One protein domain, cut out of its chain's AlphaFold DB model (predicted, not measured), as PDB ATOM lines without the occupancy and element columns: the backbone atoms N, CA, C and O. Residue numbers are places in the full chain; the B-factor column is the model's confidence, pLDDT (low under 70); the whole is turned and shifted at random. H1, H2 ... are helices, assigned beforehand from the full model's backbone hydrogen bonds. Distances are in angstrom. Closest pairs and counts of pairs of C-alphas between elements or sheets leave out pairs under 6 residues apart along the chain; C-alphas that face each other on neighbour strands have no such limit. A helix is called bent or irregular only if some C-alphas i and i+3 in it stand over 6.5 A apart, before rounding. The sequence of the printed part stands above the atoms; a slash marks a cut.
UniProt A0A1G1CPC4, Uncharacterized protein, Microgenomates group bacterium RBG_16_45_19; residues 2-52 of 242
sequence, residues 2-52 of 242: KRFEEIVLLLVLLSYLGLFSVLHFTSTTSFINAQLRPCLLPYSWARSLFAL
ATOM      1  N   LYS A   2     224.123 147.656 182.293       90.19
ATOM      2  CA  LYS A   2     224.933 147.941 183.506       90.19
ATOM      3  C   LYS A   2     224.205 148.670 184.654       90.19
ATOM      4  O   LYS A   2     224.194 148.183 185.772       90.19
ATOM      5  N   ARG A   3     223.498 149.774 184.370       92.62
ATOM      6  CA  ARG A   3     222.742 150.519 185.404       92.62
ATOM      7  C   ARG A   3     221.643 149.701 186.087       92.62
ATOM      8  O   ARG A   3     221.327 149.948 187.240       92.62
ATOM      9  N   PHE A   4     221.034 148.756 185.373       95.25
ATOM     10  CA  PHE A   4     219.999 147.898 185.947       95.25
ATOM     11  C   PHE A   4     220.615 146.870 186.901       95.25
ATOM     12  O   PHE A   4     220.122 146.701 188.010       95.25
ATOM     13  N   GLU A   5     221.732 146.252 186.509       95.75
ATOM     14  CA  GLU A   5     222.493 145.322 187.357       95.75
ATOM     15  C   GLU A   5     222.988 146.006 188.642       95.75
ATOM     16  O   GLU A   5     222.845 145.450 189.728       95.75
ATOM     17  N   GLU A   6     223.485 147.242 188.537       96.62
ATOM     18  CA  GLU A   6     223.903 148.062 189.683       96.62
ATOM     19  C   GLU A   6     222.742 148.343 190.651       96.62
ATOM     20  O   GLU A   6     222.902 148.210 191.865       96.62
ATOM     21  N   ILE A   7     221.558 148.685 190.127       97.06
ATOM     22  CA  ILE A   7     220.359 148.923 190.945       97.06
ATOM     23  C   ILE A   7     219.922 147.638 191.652       97.06
ATOM     24  O   ILE A   7     219.633 147.668 192.847       97.06
ATOM     25  N   VAL A   8     219.894 146.505 190.946       97.25
ATOM     26  CA  VAL A   8     219.520 145.212 191.538       97.25
ATOM     27  C   VAL A   8     220.496 144.825 192.648       97.25
ATOM     28  O   VAL A   8     220.058 144.467 193.741       97.25
ATOM     29  N   LEU A   9     221.805 144.957 192.417       97.19
ATOM     30  CA  LEU A   9     222.822 144.673 193.430       97.19
ATOM     31  C   LEU A   9     222.657 145.564 194.667       97.19
ATOM     32  O   LEU A   9     222.722 145.071 195.793       97.19
ATOM     33  N   LEU A  10     222.401 146.860 194.467       97.50
ATOM     34  CA  LEU A  10     222.171 147.799 195.561       97.50
ATOM     35  C   LEU A  10     220.935 147.416 196.385       97.50
ATOM     36  O   LEU A  10     220.989 147.431 197.613       97.50
ATOM     37  N   LEU A  11     219.838 147.029 195.730       97.69
ATOM     38  CA  LEU A  11     218.617 146.595 196.411       97.69
ATOM     39  C   LEU A  11     218.833 145.313 197.220       97.69
ATOM     40  O   LEU A  11     218.357 145.224 198.352       97.69
ATOM     41  N   VAL A  12     219.584 144.346 196.685       96.69
ATOM     42  CA  VAL A  12     219.954 143.122 197.413       96.69
ATOM     43  C   VAL A  12     220.800 143.458 198.641       96.69
ATOM     44  O   VAL A  12     220.514 142.961 199.729       96.69
ATOM     45  N   LEU A  13     221.792 144.342 198.501       97.31
ATOM     46  CA  LEU A  13     222.649 144.761 199.610       97.31
ATOM     47  C   LEU A  13     221.851 145.474 200.708       97.31
ATOM     48  O   LEU A  13     222.004 145.152 201.883       97.31
ATOM     49  N   LEU A  14     220.977 146.413 200.338       97.31
ATOM     50  CA  LEU A  14     220.124 147.122 201.294       97.31
ATOM     51  C   LEU A  14     219.152 146.171 202.000       97.31
ATOM     52  O   LEU A  14     218.969 146.274 203.211       97.31
ATOM     53  N   SER A  15     218.581 145.213 201.268       95.00
ATOM     54  CA  SER A  15     217.698 144.189 201.841       95.00
ATOM     55  C   SER A  15     218.449 143.297 202.830       95.00
ATOM     56  O   SER A  15     217.954 143.041 203.926       95.00
ATOM     57  N   TYR A  16     219.669 142.878 202.480       94.75
ATOM     58  CA  TYR A  16     220.545 142.121 203.371       94.75
ATOM     59  C   TYR A  16     220.883 142.909 204.639       94.75
ATOM     60  O   TYR A  16     220.716 142.381 205.733       94.75
ATOM     61  N   LEU A  17     221.309 144.171 204.517       95.50
ATOM     62  CA  LEU A  17     221.641 145.014 205.670       95.50
ATOM     63  C   LEU A  17     220.423 145.258 206.568       95.50
ATOM     64  O   LEU A  17     220.555 145.240 207.790       95.50
ATOM     65  N   GLY A  18     219.238 145.438 205.977       93.25
ATOM     66  CA  GLY A  18     217.978 145.542 206.710       93.25
ATOM     67  C   GLY A  18     217.664 144.270 207.502       93.25
ATOM     68  O   GLY A  18     217.445 144.340 208.709       93.25
ATOM     69  N   LEU A  19     217.712 143.104 206.849       91.75
ATOM     70  CA  LEU A  19     217.495 141.800 207.492       91.75
ATOM     71  C   LEU A  19     218.535 141.509 208.574       91.75
ATOM     72  O   LEU A  19     218.171 141.107 209.675       91.75
ATOM     73  N   PHE A  20     219.814 141.753 208.284       93.19
ATOM     74  CA  PHE A  20     220.906 141.616 209.240       93.19
ATOM     75  C   PHE A  20     220.669 142.494 210.465       93.19
ATOM     76  O   PHE A  20     220.734 142.004 211.588       93.19
ATOM     77  N   SER A  21     220.329 143.768 210.257       90.75
ATOM     78  CA  SER A  21     220.074 144.700 211.352       90.75
ATOM     79  C   SER A  21     218.930 144.220 212.246       90.75
ATOM     80  O   SER A  21     219.072 144.170 213.469       90.75
ATOM     81  N   VAL A  22     217.822 143.785 211.640       90.50
ATOM     82  CA  VAL A  22     216.663 143.284 212.383       90.50
ATOM     83  C   VAL A  22     217.006 142.009 213.154       90.50
ATOM     84  O   VAL A  22     216.752 141.937 214.353       90.50
ATOM     85  N   LEU A  23     217.617 141.014 212.514       88.88
ATOM     86  CA  LEU A  23     217.897 139.718 213.143       88.88
ATOM     87  C   LEU A  23     218.998 139.774 214.211       88.88
ATOM     88  O   LEU A  23     218.990 138.954 215.137       88.88
ATOM     89  N   HIS A  24     219.938 140.714 214.078       87.38
ATOM     90  CA  HIS A  24     221.097 140.828 214.957       87.38
ATOM     91  C   HIS A  24     220.890 141.806 216.119       87.38
ATOM     92  O   HIS A  24     221.275 141.491 217.242       87.38
ATOM     93  N   PHE A  25     220.299 142.981 215.873       85.06
ATOM     94  CA  PHE A  25     220.214 144.045 216.883       85.06
ATOM     95  C   PHE A  25     218.852 144.157 217.570       85.06
ATOM     96  O   PHE A  25     218.765 144.791 218.621       85.06
ATOM     97  N   THR A  26     217.781 143.587 217.008       84.06
ATOM     98  CA  THR A  26     216.473 143.624 217.679       84.06
ATOM     99  C   THR A  26     216.329 142.476 218.668       84.06
ATOM    100  O   THR A  26     216.914 141.407 218.485       84.06
ATOM    101  N   SER A  27     215.508 142.693 219.701       80.88
ATOM    102  CA  SER A  27     215.108 141.638 220.636       80.88
ATOM    103  C   SER A  27     214.648 140.386 219.884       80.88
ATOM    104  O   SER A  27     213.971 140.483 218.854       80.88
ATOM    105  N   THR A  28     214.961 139.210 220.426       78.94
ATOM    106  CA  THR A  28     214.444 137.918 219.945       78.94
ATOM    107  C   THR A  28     212.914 137.869 219.961       78.94
ATOM    108  O   THR A  28     212.319 137.155 219.160       78.94
ATOM    109  N   THR A  29     212.273 138.696 220.793       81.75
ATOM    110  CA  THR A  29     210.812 138.824 220.901       81.75
ATOM    111  C   THR A  29     210.173 139.754 219.866       81.75
ATOM    112  O   THR A  29     208.949 139.879 219.833       81.75
ATOM    113  N   SER A  30     210.954 140.432 219.014       88.19
ATOM    114  CA  SER A  30     210.368 141.260 217.954       88.19
ATOM    115  C   SER A  30     209.606 140.379 216.961       88.19
ATOM    116  O   SER A  30     210.046 139.276 216.651       88.19
ATOM    117  N   PHE A  31     208.471 140.857 216.434       88.56
ATOM    118  CA  PHE A  31     207.624 140.063 215.529       88.56
ATOM    119  C   PHE A  31     208.416 139.454 214.361       88.56
ATOM    120  O   PHE A  31     208.249 138.285 214.035       88.56
ATOM    121  N   ILE A  32     209.323 140.231 213.761       87.50
ATOM    122  CA  ILE A  32     210.137 139.763 212.636       87.50
ATOM    123  C   ILE A  32     211.123 138.676 213.087       87.50
ATOM    124  O   ILE A  32     211.245 137.656 212.413       87.50
ATOM    125  N   ASN A  33     211.810 138.867 214.216       87.94
ATOM    126  CA  ASN A  33     212.785 137.902 214.732       87.94
ATOM    127  C   ASN A  33     212.081 136.607 215.174       87.94
ATOM    128  O   ASN A  33     212.499 135.524 214.780       87.94
ATOM    129  N   ALA A  34     210.940 136.715 215.857       87.00
ATOM    130  CA  ALA A  34     210.120 135.582 216.281       87.00
ATOM    131  C   ALA A  34     209.615 134.718 215.108       87.00
ATOM    132  O   ALA A  34     209.467 133.512 215.268       87.00
ATOM    133  N   GLN A  35     209.375 135.310 213.932       90.31
ATOM    134  CA  GLN A  35     208.918 134.580 212.741       90.31
ATOM    135  C   GLN A  35     210.075 134.055 211.879       90.31
ATOM    136  O   GLN A  35     210.052 132.912 211.434       90.31
ATOM    137  N   LEU A  36     211.096 134.878 211.620       91.31
ATOM    138  CA  LEU A  36     212.173 134.522 210.689       91.31
ATOM    139  C   LEU A  36     213.278 133.692 211.338       91.31
ATOM    140  O   LEU A  36     213.849 132.824 210.679       91.31
ATOM    141  N   ARG A  37     213.613 133.952 212.605       90.69
ATOM    142  CA  ARG A  37     214.731 133.279 213.276       90.69
ATOM    143  C   ARG A  37     214.530 131.766 213.342       90.69
ATOM    144  O   ARG A  37     215.465 131.078 212.934       90.69
ATOM    145  N   PRO A  38     213.358 131.221 213.735       88.94
ATOM    146  CA  PRO A  38     213.141 129.774 213.733       88.94
ATOM    147  C   PRO A  38     213.365 129.134 212.357       88.94
ATOM    148  O   PRO A  38     213.943 128.060 212.280       88.94
ATOM    149  N   CYS A  39     213.010 129.824 211.268       90.69
ATOM    150  CA  CYS A  39     213.239 129.337 209.905       90.69
ATOM    151  C   CYS A  39     214.723 129.336 209.501       90.69
ATOM    152  O   CYS A  39     215.131 128.553 208.648       90.69
ATOM    153  N   LEU A  40     215.536 130.232 210.067       92.31
ATOM    154  CA  LEU A  40     216.951 130.389 209.713       92.31
ATOM    155  C   LEU A  40     217.886 129.549 210.589       92.31
ATOM    156  O   LEU A  40     218.942 129.130 210.117       92.31
ATOM    157  N   LEU A  41     217.523 129.303 211.851       91.12
ATOM    158  CA  LEU A  41     218.365 128.596 212.819       91.12
ATOM    159  C   LEU A  41     218.816 127.190 212.381       91.12
ATOM    160  O   LEU A  41     219.989 126.881 212.619       91.12
ATOM    161  N   PRO A  42     217.985 126.359 211.717       90.31
ATOM    162  CA  PRO A  42     218.411 125.040 211.240       90.31
ATOM    163  C   PRO A  42     219.589 125.094 210.262       90.31
ATOM    164  O   PRO A  42     220.367 124.147 210.149       90.31
ATOM    165  N   TYR A  43     219.775 126.220 209.570       91.25
ATOM    166  CA  TYR A  43     220.810 126.379 208.560       91.25
ATOM    167  C   TYR A  43     222.081 127.004 209.155       91.25
ATOM    168  O   TYR A  43     222.138 128.193 209.478       91.25
ATOM    169  N   SER A  44     223.161 126.220 209.247       88.44
ATOM    170  CA  SER A  44     224.464 126.678 209.768       88.44
ATOM    171  C   SER A  44     225.010 127.915 209.044       88.44
ATOM    172  O   SER A  44     225.507 128.842 209.689       88.44
ATOM    173  N   TRP A  45     224.863 127.973 207.717       91.38
ATOM    174  CA  TRP A  45     225.284 129.119 206.913       91.38
ATOM    175  C   TRP A  45     224.497 130.389 207.259       91.38
ATOM    176  O   TRP A  45     225.091 131.462 207.328       91.38
ATOM    177  N   ALA A  46     223.193 130.281 207.537       92.38
ATOM    178  CA  ALA A  46     222.351 131.426 207.868       92.38
ATOM    179  C   ALA A  46     222.702 131.980 209.252       92.38
ATOM    180  O   ALA A  46     222.842 133.192 209.414       92.38
ATOM    181  N   ARG A  47     222.946 131.100 210.233       90.44
ATOM    182  CA  ARG A  47     223.437 131.502 211.561       90.44
ATOM    183  C   ARG A  47     224.751 132.271 211.484       90.44
ATOM    184  O   ARG A  47     224.905 133.279 212.168       90.44
ATOM    185  N   SER A  48     225.677 131.818 210.640       90.00
ATOM    186  CA  SER A  48     226.949 132.509 210.408       90.00
ATOM    187  C   SER A  48     226.739 133.862 209.720       90.00
ATOM    188  O   SER A  48     227.205 134.885 210.224       90.00
ATOM    189  N   LEU A  49     225.978 133.882 208.619       92.00
ATOM    190  CA  LEU A  49     225.733 135.067 207.795       92.00
ATOM    191  C   LEU A  49     225.023 136.188 208.571       92.00
ATOM    192  O   LEU A  49     225.424 137.343 208.490       92.00
ATOM    193  N   PHE A  50     223.999 135.846 209.353       91.69
ATOM    194  CA  PHE A  50     223.226 136.803 210.150       91.69
ATOM    195  C   PHE A  50     223.724 136.942 211.593       91.69
ATOM    196  O   PHE A  50     223.094 137.625 212.399       91.69
ATOM    197  N   ALA A  51     224.846 136.295 211.933       90.94
ATOM    198  CA  ALA A  51     225.406 136.263 213.283       90.94
ATOM    199  C   ALA A  51     224.344 135.951 214.363       90.94
ATOM    200  O   ALA A  51     224.268 136.632 215.390       90.94
ATOM    201  N   LEU A  52     223.527 134.918 214.124       90.94
ATOM    202  CA  LEU A  52     222.486 134.449 215.044       90.94
ATOM    203  C   LEU A  52     223.150 133.717 216.217       90.94
ATOM    204  O   LEU A  52     223.532 132.552 216.112       90.94
TER     205      LEU A  52
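This is residues 2 to 52 of the 242 residues of an uncharacterized protein of Microgenomates group bacterium RBG_16_45_19 (UniProt A0A1G1CPC4). One long helix, H1, has its residues 2 to 15 sticking out from a small head, in which residues 22 to 23 of H1 meet H2 at a corner, about perpendicular, and the short H3 folds back near the end of H2. Residues 2 to 15 of H1 stand free as an arm, and this arm makes the length of the whole. The printed part has 51 residues with three named helices, in the order H1, H2, H3, and no named strand; its class is all helix. It is loose, with a radius of gyration of the C-alphas of 12.9 A, and elongated, spanning 40 by 21 by 15 A.

H1 runs from Lys 2, with its C-alpha at (224.933, 147.941, 183.506), to Phe 25, with its C-alpha at (220.214, 144.045, 216.883), a length of 33.9 A. H2 holds residues 31 to 40 and is 14.6 A long. It is neither bent nor irregular, but only just: C-alphas 35 and 38 are 6.5 A apart. H3 holds residues 44 to 49, is 8.7 A long and ends with C-alpha 49 at (225.733, 135.067, 207.795).

H1 touches H2 with residues 22 to 23 alone, and their closest C-alphas, those of Leu 23 and Asn 33, are 5.7 A apart. Their lines are about perpendicular, at 76 degrees. H2 and H3 are close but not clearly touching, with the closest C-alphas, those of Leu 40 and Ala 46, 5.8 A apart. They run opposite ways at a steep tilt of 49 degrees. H1 and H3 are only just apart, at 8.3 A between their closest C-alphas. Each O i to N i+4 pair is within hydrogen-bond range in H1 and H3, against 4 of 6 in H2.

The C-alphas of Lys 2 and Thr 29, the two farthest apart, are 41.0 A apart. Without residues 2 to 15, the body of 37 residues spans 22 by 19 by 12 A. The printed part has no cut, and the links H1 to H2 and H2 to H3 are tight. The mean pLDDT of the printed part is 91.3, and no printed residue is under 70.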